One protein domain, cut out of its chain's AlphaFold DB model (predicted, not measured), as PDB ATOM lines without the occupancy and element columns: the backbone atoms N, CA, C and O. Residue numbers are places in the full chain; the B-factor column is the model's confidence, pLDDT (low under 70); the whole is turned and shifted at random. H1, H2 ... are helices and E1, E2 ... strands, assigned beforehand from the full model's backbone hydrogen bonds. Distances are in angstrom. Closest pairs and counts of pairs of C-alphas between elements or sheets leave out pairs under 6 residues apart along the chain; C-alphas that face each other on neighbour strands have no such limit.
ATOM      1  N   THR A 295     179.151 175.476 200.242       68.19
ATOM      2  CA  THR A 295     178.000 174.747 199.705       68.19
ATOM      3  C   THR A 295     177.066 174.405 200.862       68.19
ATOM      4  O   THR A 295     177.525 174.192 201.982       68.19
ATOM      5  N   SER A 296     175.753 174.375 200.630       65.12
ATOM      6  CA  SER A 296     174.817 173.835 201.625       65.12
ATOM      7  C   SER A 296     175.063 172.336 201.775       65.12
ATOM      8  O   SER A 296     175.159 171.641 200.768       65.12
ATOM      9  N   LEU A 297     175.151 171.842 203.010       73.44
ATOM     10  CA  LEU A 297     175.493 170.452 203.325       73.44
ATOM     11  C   LEU A 297     174.477 169.877 204.310       73.44
ATOM     12  O   LEU A 297     174.052 170.563 205.242       73.44
ATOM     13  N   ILE A 298     174.115 168.609 204.136       73.31
ATOM     14  CA  ILE A 298     173.425 167.837 205.171       73.31
ATOM     15  C   ILE A 298     174.498 167.201 206.050       73.31
ATOM     16  O   ILE A 298     175.270 166.369 205.577       73.31
ATOM     17  N   ARG A 299     174.544 167.605 207.324       75.38
ATOM     18  CA  ARG A 299     175.457 167.043 208.325       75.38
ATOM     19  C   ARG A 299     174.770 166.005 209.184       75.38
ATOM     20  O   ARG A 299     173.712 166.263 209.758       75.38
ATOM     21  N   ILE A 300     175.405 164.849 209.306       73.69
ATOM     22  CA  ILE A 300     174.942 163.745 210.136       73.69
ATOM     23  C   ILE A 300     176.150 163.232 210.925       73.69
ATOM     24  O   ILE A 300     176.979 162.484 210.413       73.69
ATOM     25  N   GLY A 301     176.251 163.648 212.189       73.31
ATOM     26  CA  GLY A 301     177.494 163.484 212.943       73.31
ATOM     27  C   GLY A 301     178.621 164.266 212.262       73.31
ATOM     28  O   GLY A 301     178.442 165.439 211.952       73.31
ATOM     29  N   GLU A 302     179.738 163.594 211.991       72.38
ATOM     30  CA  GLU A 302     180.892 164.153 211.267       72.38
ATOM     31  C   GLU A 302     180.781 164.002 209.735       72.38
ATOM     32  O   GLU A 302     181.664 164.441 209.006       72.38
ATOM     33  N   LEU A 303     179.715 163.363 209.233       81.00
ATOM     34  CA  LEU A 303     179.523 163.115 207.803       81.00
ATOM     35  C   LEU A 303     178.807 164.286 207.143       81.00
ATOM     36  O   LEU A 303     177.791 164.770 207.650       81.00
ATOM     37  N   GLU A 304     179.294 164.683 205.973       82.56
ATOM     38  CA  GLU A 304     178.697 165.735 205.154       82.56
ATOM     39  C   GLU A 304     178.187 165.142 203.840       82.56
ATOM     40  O   GLU A 304     178.862 164.317 203.224       82.56
ATOM     41  N   PHE A 305     177.000 165.555 203.399       84.44
ATOM     42  CA  PHE A 305     176.397 165.109 202.143       84.44
ATOM     43  C   PHE A 305     175.827 166.284 201.348       84.44
ATOM     44  O   PHE A 305     175.346 167.264 201.927       84.44
ATOM     45  N   GLU A 306     175.837 166.177 200.017       81.81
ATOM     46  CA  GLU A 306     175.168 167.155 199.157       81.81
ATOM     47  C   GLU A 306     173.642 167.000 199.328       81.81
ATOM     48  O   GLU A 306     173.138 165.874 199.259       81.81
ATOM     49  N   PRO A 307     172.882 168.081 199.594       79.56
ATOM     50  CA  PRO A 307     171.470 167.975 199.945       79.56
ATOM     51  C   PRO A 307     170.593 167.261 198.911       79.56
ATOM     52  O   PRO A 307     169.724 166.478 199.296       79.56
ATOM     53  N   ARG A 308     170.793 167.507 197.610       78.75
ATOM     54  CA  ARG A 308     169.988 166.888 196.544       78.75
ATOM     55  C   ARG A 308     170.336 165.418 196.378       78.75
ATOM     56  O   ARG A 308     169.423 164.599 196.273       78.75
ATOM     57  N   GLU A 309     171.620 165.074 196.373       84.06
ATOM     58  CA  GLU A 309     172.085 163.689 196.277       84.06
ATOM     59  C   GLU A 309     171.614 162.875 197.482       84.06
ATOM     60  O   GLU A 309     171.044 161.795 197.316       84.06
ATOM     61  N   PHE A 310     171.751 163.428 198.688       86.69
ATOM     62  CA  PHE A 310     171.321 162.771 199.914       86.69
ATOM     63  C   PHE A 310     169.808 162.569 199.973       86.69
ATOM     64  O   PHE A 310     169.358 161.452 200.218       86.69
ATOM     65  N   LEU A 311     169.003 163.606 199.709       83.12
ATOM     66  CA  LEU A 311     167.540 163.482 199.719       83.12
ATOM     67  C   LEU A 311     167.033 162.564 198.599       83.12
ATOM     68  O   LEU A 311     166.068 161.823 198.806       83.12
ATOM     69  N   SER A 312     167.686 162.568 197.433       86.19
ATOM     70  CA  SER A 312     167.380 161.635 196.346       86.19
ATOM     71  C   SER A 312     167.657 160.189 196.763       86.19
ATOM     72  O   SER A 312     166.776 159.336 196.632       86.19
ATOM     73  N   ALA A 313     168.826 159.923 197.355       87.75
ATOM     74  CA  ALA A 313     169.178 158.605 197.869       87.75
ATOM     75  C   ALA A 313     168.244 158.165 199.011       87.75
ATOM     76  O   ALA A 313     167.774 157.028 199.013       87.75
ATOM     77  N   LEU A 314     167.883 159.064 199.933       88.00
ATOM     78  CA  LEU A 314     166.923 158.777 201.005       88.00
ATOM     79  C   LEU A 314     165.542 158.417 200.435       88.00
ATOM     80  O   LEU A 314     164.905 157.469 200.893       88.00
ATOM     81  N   SER A 315     165.101 159.133 199.395       87.81
ATOM     82  CA  SER A 315     163.847 158.858 198.689       87.81
ATOM     83  C   SER A 315     163.857 157.473 198.042       87.81
ATOM     84  O   SER A 315     162.892 156.722 198.193       87.81
ATOM     85  N   VAL A 316     164.952 157.086 197.379       88.69
ATOM     86  CA  VAL A 316     165.109 155.728 196.833       88.69
ATOM     87  C   VAL A 316     165.110 154.695 197.960       88.69
ATOM     88  O   VAL A 316     164.339 153.746 197.907       88.69
ATOM     89  N   ALA A 317     165.876 154.898 199.033       88.75
ATOM     90  CA  ALA A 317     165.964 153.939 200.135       88.75
ATOM     91  C   ALA A 317     164.619 153.701 200.844       88.75
ATOM     92  O   ALA A 317     164.324 152.585 201.264       88.75
ATOM     93  N   ILE A 318     163.776 154.727 200.961       86.56
ATOM     94  CA  ILE A 318     162.465 154.612 201.616       86.56
ATOM     95  C   ILE A 318     161.456 153.829 200.773       86.56
ATOM     96  O   ILE A 318     160.595 153.140 201.338       86.56
ATOM     97  N   ASN A 319     161.568 153.918 199.446       85.50
ATOM     98  CA  ASN A 319     160.674 153.257 198.496       85.50
ATOM     99  C   ASN A 319     161.175 151.863 198.073       85.50
ATOM    100  O   ASN A 319     160.374 150.934 197.990       85.50
ATOM    101  N   ASP A 320     162.485 151.709 197.879       82.25
ATOM    102  CA  ASP A 320     163.154 150.527 197.315       82.25
ATOM    103  C   ASP A 320     164.088 149.825 198.330       82.25
ATOM    104  O   ASP A 320     164.940 149.016 197.967       82.25
ATOM    105  N   ASN A 321     163.914 150.110 199.627       77.94
ATOM    106  CA  ASN A 321     164.645 149.601 200.802       77.94
ATOM    107  C   ASN A 321     166.119 150.006 200.951       77.94
ATOM    108  O   ASN A 321     166.586 150.096 202.092       77.94
ATOM    109  N   THR A 322     166.860 150.228 199.866       87.69
ATOM    110  CA  THR A 322     168.284 150.601 199.925       87.69
ATOM    111  C   THR A 322     168.692 151.565 198.818       87.69
ATOM    112  O   THR A 322     168.270 151.394 197.678       87.69
ATOM    113  N   ALA A 323     169.583 152.508 199.123       91.56
ATOM    114  CA  ALA A 323     170.252 153.373 198.152       91.56
ATOM    115  C   ALA A 323     171.694 153.653 198.592       91.56
ATOM    116  O   ALA A 323     172.005 153.493 199.769       91.56
ATOM    117  N   SER A 324     172.554 154.091 197.677       88.44
ATOM    118  CA  SER A 324     173.903 154.555 198.015       88.44
ATOM    119  C   SER A 324     173.997 156.071 197.913       88.44
ATOM    120  O   SER A 324     173.382 156.676 197.034       88.44
ATOM    121  N   VAL A 325     174.797 156.671 198.787       90.25
ATOM    122  CA  VAL A 325     175.179 158.082 198.737       90.25
ATOM    123  C   VAL A 325     176.655 158.205 199.099       90.25
ATOM    124  O   VAL A 325     177.155 157.467 199.947       90.25
ATOM    125  N   LYS A 326     177.366 159.131 198.461       87.44
ATOM    126  CA  LYS A 326     178.759 159.431 198.803       87.44
ATOM    127  C   LYS A 326     178.818 160.589 199.782       87.44
ATOM    128  O   LYS A 326     178.075 161.558 199.625       87.44
ATOM    129  N   SER A 327     179.690 160.490 200.780       84.31
ATOM    130  CA  SER A 327     179.981 161.643 201.629       84.31
ATOM    131  C   SER A 327     180.857 162.643 200.869       84.31
ATOM    132  O   SER A 327     181.673 162.281 200.023       84.31
ATOM    133  N   LEU A 328     180.654 163.930 201.127       78.31
ATOM    134  CA  LEU A 328     181.474 165.000 200.583       78.31
ATOM    135  C   LEU A 328     182.816 165.056 201.317       78.31
ATOM    136  O   LEU A 328     182.871 165.060 202.541       78.31
ATOM    137  N   GLY A 329     183.907 165.129 200.552       68.06
ATOM    138  CA  GLY A 329     185.266 165.213 201.099       68.06
ATOM    139  C   GLY A 329     185.926 163.865 201.421       68.06
ATOM    140  O   GLY A 329     187.108 163.856 201.763       68.06
ATOM    141  N   SER A 330     185.222 162.740 201.251       72.06
ATOM    142  CA  SER A 330     185.775 161.383 201.351       72.06
ATOM    143  C   SER A 330     185.381 160.533 200.132       72.06
ATOM    144  O   SER A 330     184.432 160.843 199.418       72.06
ATOM    145  N   GLU A 331     186.132 159.461 199.857       73.81
ATOM    146  CA  GLU A 331     185.723 158.438 198.870       73.81
ATOM    147  C   GLU A 331     184.771 157.398 199.492       73.81
ATOM    148  O   GLU A 331     184.384 156.441 198.822       73.81
ATOM    149  N   GLU A 332     184.396 157.585 200.764       80.50
ATOM    150  CA  GLU A 332     183.564 156.655 201.522       80.50
ATOM    151  C   GLU A 332     182.125 156.679 200.985       80.50
ATOM    152  O   GLU A 332     181.454 157.721 200.921       80.50
ATOM    153  N   GLU A 333     181.645 155.504 200.587       86.31
ATOM    154  CA  GLU A 333     180.291 155.305 200.088       86.31
ATOM    155  C   GLU A 333     179.419 154.695 201.188       86.31
ATOM    156  O   GLU A 333     179.763 153.691 201.816       86.31
ATOM    157  N   PHE A 334     178.259 155.304 201.418       88.38
ATOM    158  CA  PHE A 334     177.317 154.888 202.446       88.38
ATOM    159  C   PHE A 334     176.081 154.278 201.803       88.38
ATOM    160  O   PHE A 334     175.460 154.871 200.920       88.38
ATOM    161  N   GLN A 335     175.668 153.114 202.297       89.69
ATOM    162  CA  GLN A 335     174.383 152.522 201.963       89.69
ATOM    163  C   GLN A 335     173.321 152.994 202.959       89.69
ATOM    164  O   GLN A 335     173.359 152.657 204.141       89.69
ATOM    165  N   ILE A 336     172.337 153.743 202.474       89.25
ATOM    166  CA  ILE A 336     171.127 154.092 203.213       89.25
ATOM    167  C   ILE A 336     170.181 152.901 203.135       89.25
ATOM    168  O   ILE A 336     169.781 152.496 202.043       89.25
ATOM    169  N   LYS A 337     169.790 152.353 204.282       86.62
ATOM    170  CA  LYS A 337     168.823 151.262 204.385       86.62
ATOM    171  C   LYS A 337     167.654 151.671 205.262       86.62
ATOM    172  O   LYS A 337     167.848 152.138 206.381       86.62
ATOM    173  N   ARG A 338     166.435 151.453 204.781       83.56
ATOM    174  CA  ARG A 338     165.229 151.662 205.584       83.56
ATOM    175  C   ARG A 338     165.180 150.675 206.756       83.56
ATOM    176  O   ARG A 338     165.429 149.482 206.582       83.56
ATOM    177  N   ILE A 339     164.818 151.176 207.934       81.25
ATOM    178  CA  ILE A 339     164.510 150.371 209.116       81.25
ATOM    179  C   ILE A 339     162.998 150.419 209.328       81.25
ATOM    180  O   ILE A 339     162.415 151.494 209.460       81.25
ATOM    181  N   ASP A 340     162.359 149.256 209.401       66.56
ATOM    182  CA  ASP A 340     160.958 149.180 209.805       66.56
ATOM    183  C   ASP A 340     160.868 149.223 211.336       66.56
ATOM    184  O   ASP A 340     160.938 148.204 212.027       66.56
ATOM    185  N   THR A 341     160.748 150.432 211.878       63.47
ATOM    186  CA  THR A 341     160.455 150.679 213.294       63.47
ATOM    187  C   THR A 341     158.953 150.844 213.521       63.47
ATOM    188  O   THR A 341     158.223 151.371 212.683       63.47
ATOM    189  N   VAL A 342     158.455 150.375 214.671       57.44
ATOM    190  CA  VAL A 342     157.037 150.529 215.028       57.44
ATOM    191  C   VAL A 342     156.759 152.001 215.319       57.44
ATOM    192  O   VAL A 342     157.141 152.504 216.369       57.44
ATOM    193  N   GLY A 343     156.059 152.668 214.403       57.12
ATOM    194  CA  GLY A 343     155.521 154.012 214.614       57.12
ATOM    195  C   GLY A 343     156.412 155.168 214.164       57.12
ATOM    196  O   GLY A 343     155.868 156.261 214.046       57.12
ATOM    197  N   GLU A 344     157.687 154.923 213.839       62.50
ATOM    198  CA  GLU A 344     158.613 155.949 213.341       62.50
ATOM    199  C   GLU A 344     159.308 155.539 212.034       62.50
ATOM    200  O   GLU A 344     159.607 154.356 211.839       62.50
ATOM    201  N   SER A 345     159.588 156.503 211.148       72.50
ATOM    202  CA  SER A 345     160.427 156.280 209.959       72.50
ATOM    203  C   SER A 345     161.901 156.461 210.297       72.50
ATOM    204  O   SER A 345     162.347 157.538 210.689       72.50
ATOM    205  N   ALA A 346     162.671 155.392 210.112       80.25
ATOM    206  CA  ALA A 346     164.090 155.371 210.416       80.25
ATOM    207  C   ALA A 346     164.899 154.827 209.238       80.25
ATOM    208  O   ALA A 346     164.451 153.956 208.486       80.25
ATOM    209  N   VAL A 347     166.119 155.332 209.097       84.06
ATOM    210  CA  VAL A 347     167.104 154.831 208.138       84.06
ATOM    211  C   VAL A 347     168.424 154.568 208.853       84.06
ATOM    212  O   VAL A 347     168.790 155.282 209.783       84.06
ATOM    213  N   THR A 348     169.151 153.543 208.423       85.56
ATOM    214  CA  THR A 348     170.551 153.330 208.795       85.56
ATOM    215  C   THR A 348     171.427 153.748 207.625       85.56
ATOM    216  O   THR A 348     171.246 153.238 206.523       85.56
ATOM    217  N   LEU A 349     172.397 154.626 207.864       86.38
ATOM    218  CA  LEU A 349     173.544 154.833 206.980       86.38
ATOM    219  C   LEU A 349     174.630 153.836 207.358       86.38
ATOM    220  O   LEU A 349     175.188 153.936 208.445       86.38
ATOM    221  N   ILE A 350     174.906 152.868 206.492       84.38
ATOM    222  CA  ILE A 350     175.948 151.859 206.680       84.38
ATOM    223  C   ILE A 350     177.156 152.281 205.851       84.38
ATOM    224  O   ILE A 350     177.044 152.350 204.627       84.38
ATOM    225  N   ASN A 351     178.292 152.554 206.491       82.56
ATOM    226  CA  ASN A 351     179.547 152.756 205.771       82.56
ATOM    227  C   ASN A 351     179.952 151.431 205.102       82.56
ATOM    228  O   ASN A 351     180.013 150.391 205.766       82.56
ATOM    229  N   LEU A 352     180.175 151.439 203.786       81.75
ATOM    230  CA  LEU A 352     180.511 150.226 203.036       81.75
ATOM    231  C   LEU A 352     181.945 149.733 203.286       81.75
ATOM    232  O   LEU A 352     182.217 148.559 203.025       81.75
ATOM    233  N   ASP A 353     182.825 150.577 203.828       79.12
ATOM    234  CA  ASP A 353     184.232 150.245 204.067       79.12
ATOM    235  C   ASP A 353     184.459 149.511 205.400       79.12
ATOM    236  O   ASP A 353     185.224 148.544 205.450       79.12
ATOM    237  N   ASP A 354     183.780 149.918 206.481       78.38
ATOM    238  CA  ASP A 354     183.937 149.329 207.825       78.38
ATOM    239  C   ASP A 354     182.674 148.629 208.371       78.38
ATOM    240  O   ASP A 354     182.737 147.910 209.376       78.38
ATOM    241  N   GLY A 355     181.531 148.780 207.694       77.06
ATOM    242  CA  GLY A 355     180.249 148.192 208.081       77.06
ATOM    243  C   GLY A 355     179.573 148.854 209.286       77.06
ATOM    244  O   GLY A 355     178.570 148.319 209.776       77.06
ATOM    245  N   ILE A 356     180.083 149.984 209.789       80.38
ATOM    246  CA  ILE A 356     179.489 150.715 210.913       80.38
ATOM    247  C   ILE A 356     178.238 151.458 210.434       80.38
ATOM    248  O   ILE A 356     178.243 152.179 209.437       80.38
ATOM    249  N   GLY A 357     177.136 151.252 211.156       79.75
ATOM    250  CA  GLY A 357     175.833 151.837 210.858       79.75
ATOM    251  C   GLY A 357     175.478 152.988 211.794       79.75
ATOM    252  O   GLY A 357     175.502 152.816 213.014       79.75
ATOM    253  N   LEU A 358     175.071 154.127 211.238       83.06
ATOM    254  CA  LEU A 358     174.473 155.234 211.975       83.06
ATOM    255  C   LEU A 358     172.960 155.280 211.725       83.06
ATOM    256  O   LEU A 358     172.511 155.411 210.588       83.06
ATOM    257  N   ASN A 359     172.168 155.193 212.791       84.81
ATOM    258  CA  ASN A 359     170.713 155.273 212.698       84.81
ATOM    259  C   ASN A 359     170.242 156.723 212.781       84.81
ATOM    260  O   ASN A 359     170.568 157.429 213.735       84.81
ATOM    261  N   ILE A 360     169.418 157.130 211.821       83.44
ATOM    262  CA  ILE A 360     168.723 158.415 211.815       83.44
ATOM    263  C   ILE A 360     167.229 158.147 211.918       83.44
ATOM    264  O   ILE A 360     166.676 157.342 211.166       83.44
ATOM    265  N   GLN A 361     166.583 158.837 212.851       83.50
ATOM    266  CA  GLN A 361     165.155 158.724 213.112       83.50
ATOM    267  C   GLN A 361     164.523 160.107 212.979       83.50
ATOM    268  O   GLN A 361     164.834 161.005 213.762       83.50
TER     269      GLN A 361
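What this domain is: This is residues 295 to 361 of the 932 residues of an uncharacterized protein of Anaerolineaceae bacterium (UniProt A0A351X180). A strongly twisted sheet of four strands, E3 to E6, has one helix, H1, packed slantwise over one face, on E3 and E4. A small hairpin, E1 and E2, sits by the first turn of that helix. The printed part has 67 residues, with one named helix and six named strands in the order E1 E2 H1 E3 E4 E5 E6; the larger sheet is antiparallel, in the order E3 - E4 - E5 - E6, and the class is mixed, helices and strands. The whole is compact, with a radius of gyration of the C-alphas of 11.3 A and spans of 34 by 25 by 20 A.

Where its parts are: Find C-alpha 298 at (173.425, 167.837, 205.171), where E1, residues 298 to 300, begins; E2, residues 303 to 305, follows. From C-alpha 307 at (171.470, 167.975, 199.945), H1 runs 19.5 A to residue 320. Next come E3, residues 322 to 326, 13.7 A; E4, 333 to 340, 22.5 A; E5, 345 to 351, 19.9 A; and E6, 357 to 361, 12.9 A, ending at C-alpha 361, (165.155, 158.724, 213.112).

How they stand to each other: Look first at the meander E3 E4 E5 E6, each strand the antiparallel neighbour of the one before: N 336 and O 323 are 2.7 A apart, N 337 and O 348 2.8 A, N 349 and O 358 2.8 A, each within hydrogen-bond range. H1 makes two layers with this sheet, at a height of 7.7 A over it; its closest C-alphas to E3 are Ala 317 and Ala 323, 4.8 A apart. On the local plane H1 and E4 stand at 38 degrees, slantwise. Every O i to N i+4 pair of H1 is within hydrogen-bond range. In the antiparallel hairpin E1 and E2, N 298 and O 305 are 2.9 A apart.

The domain as a whole: The C-alphas of Thr 295 and Val 342, the two farthest apart, are 35.5 A from each other. The printed part has no cut and no long link. Look for pLDDT under 70 at residues 295 to 296, 329 and 340 to 344.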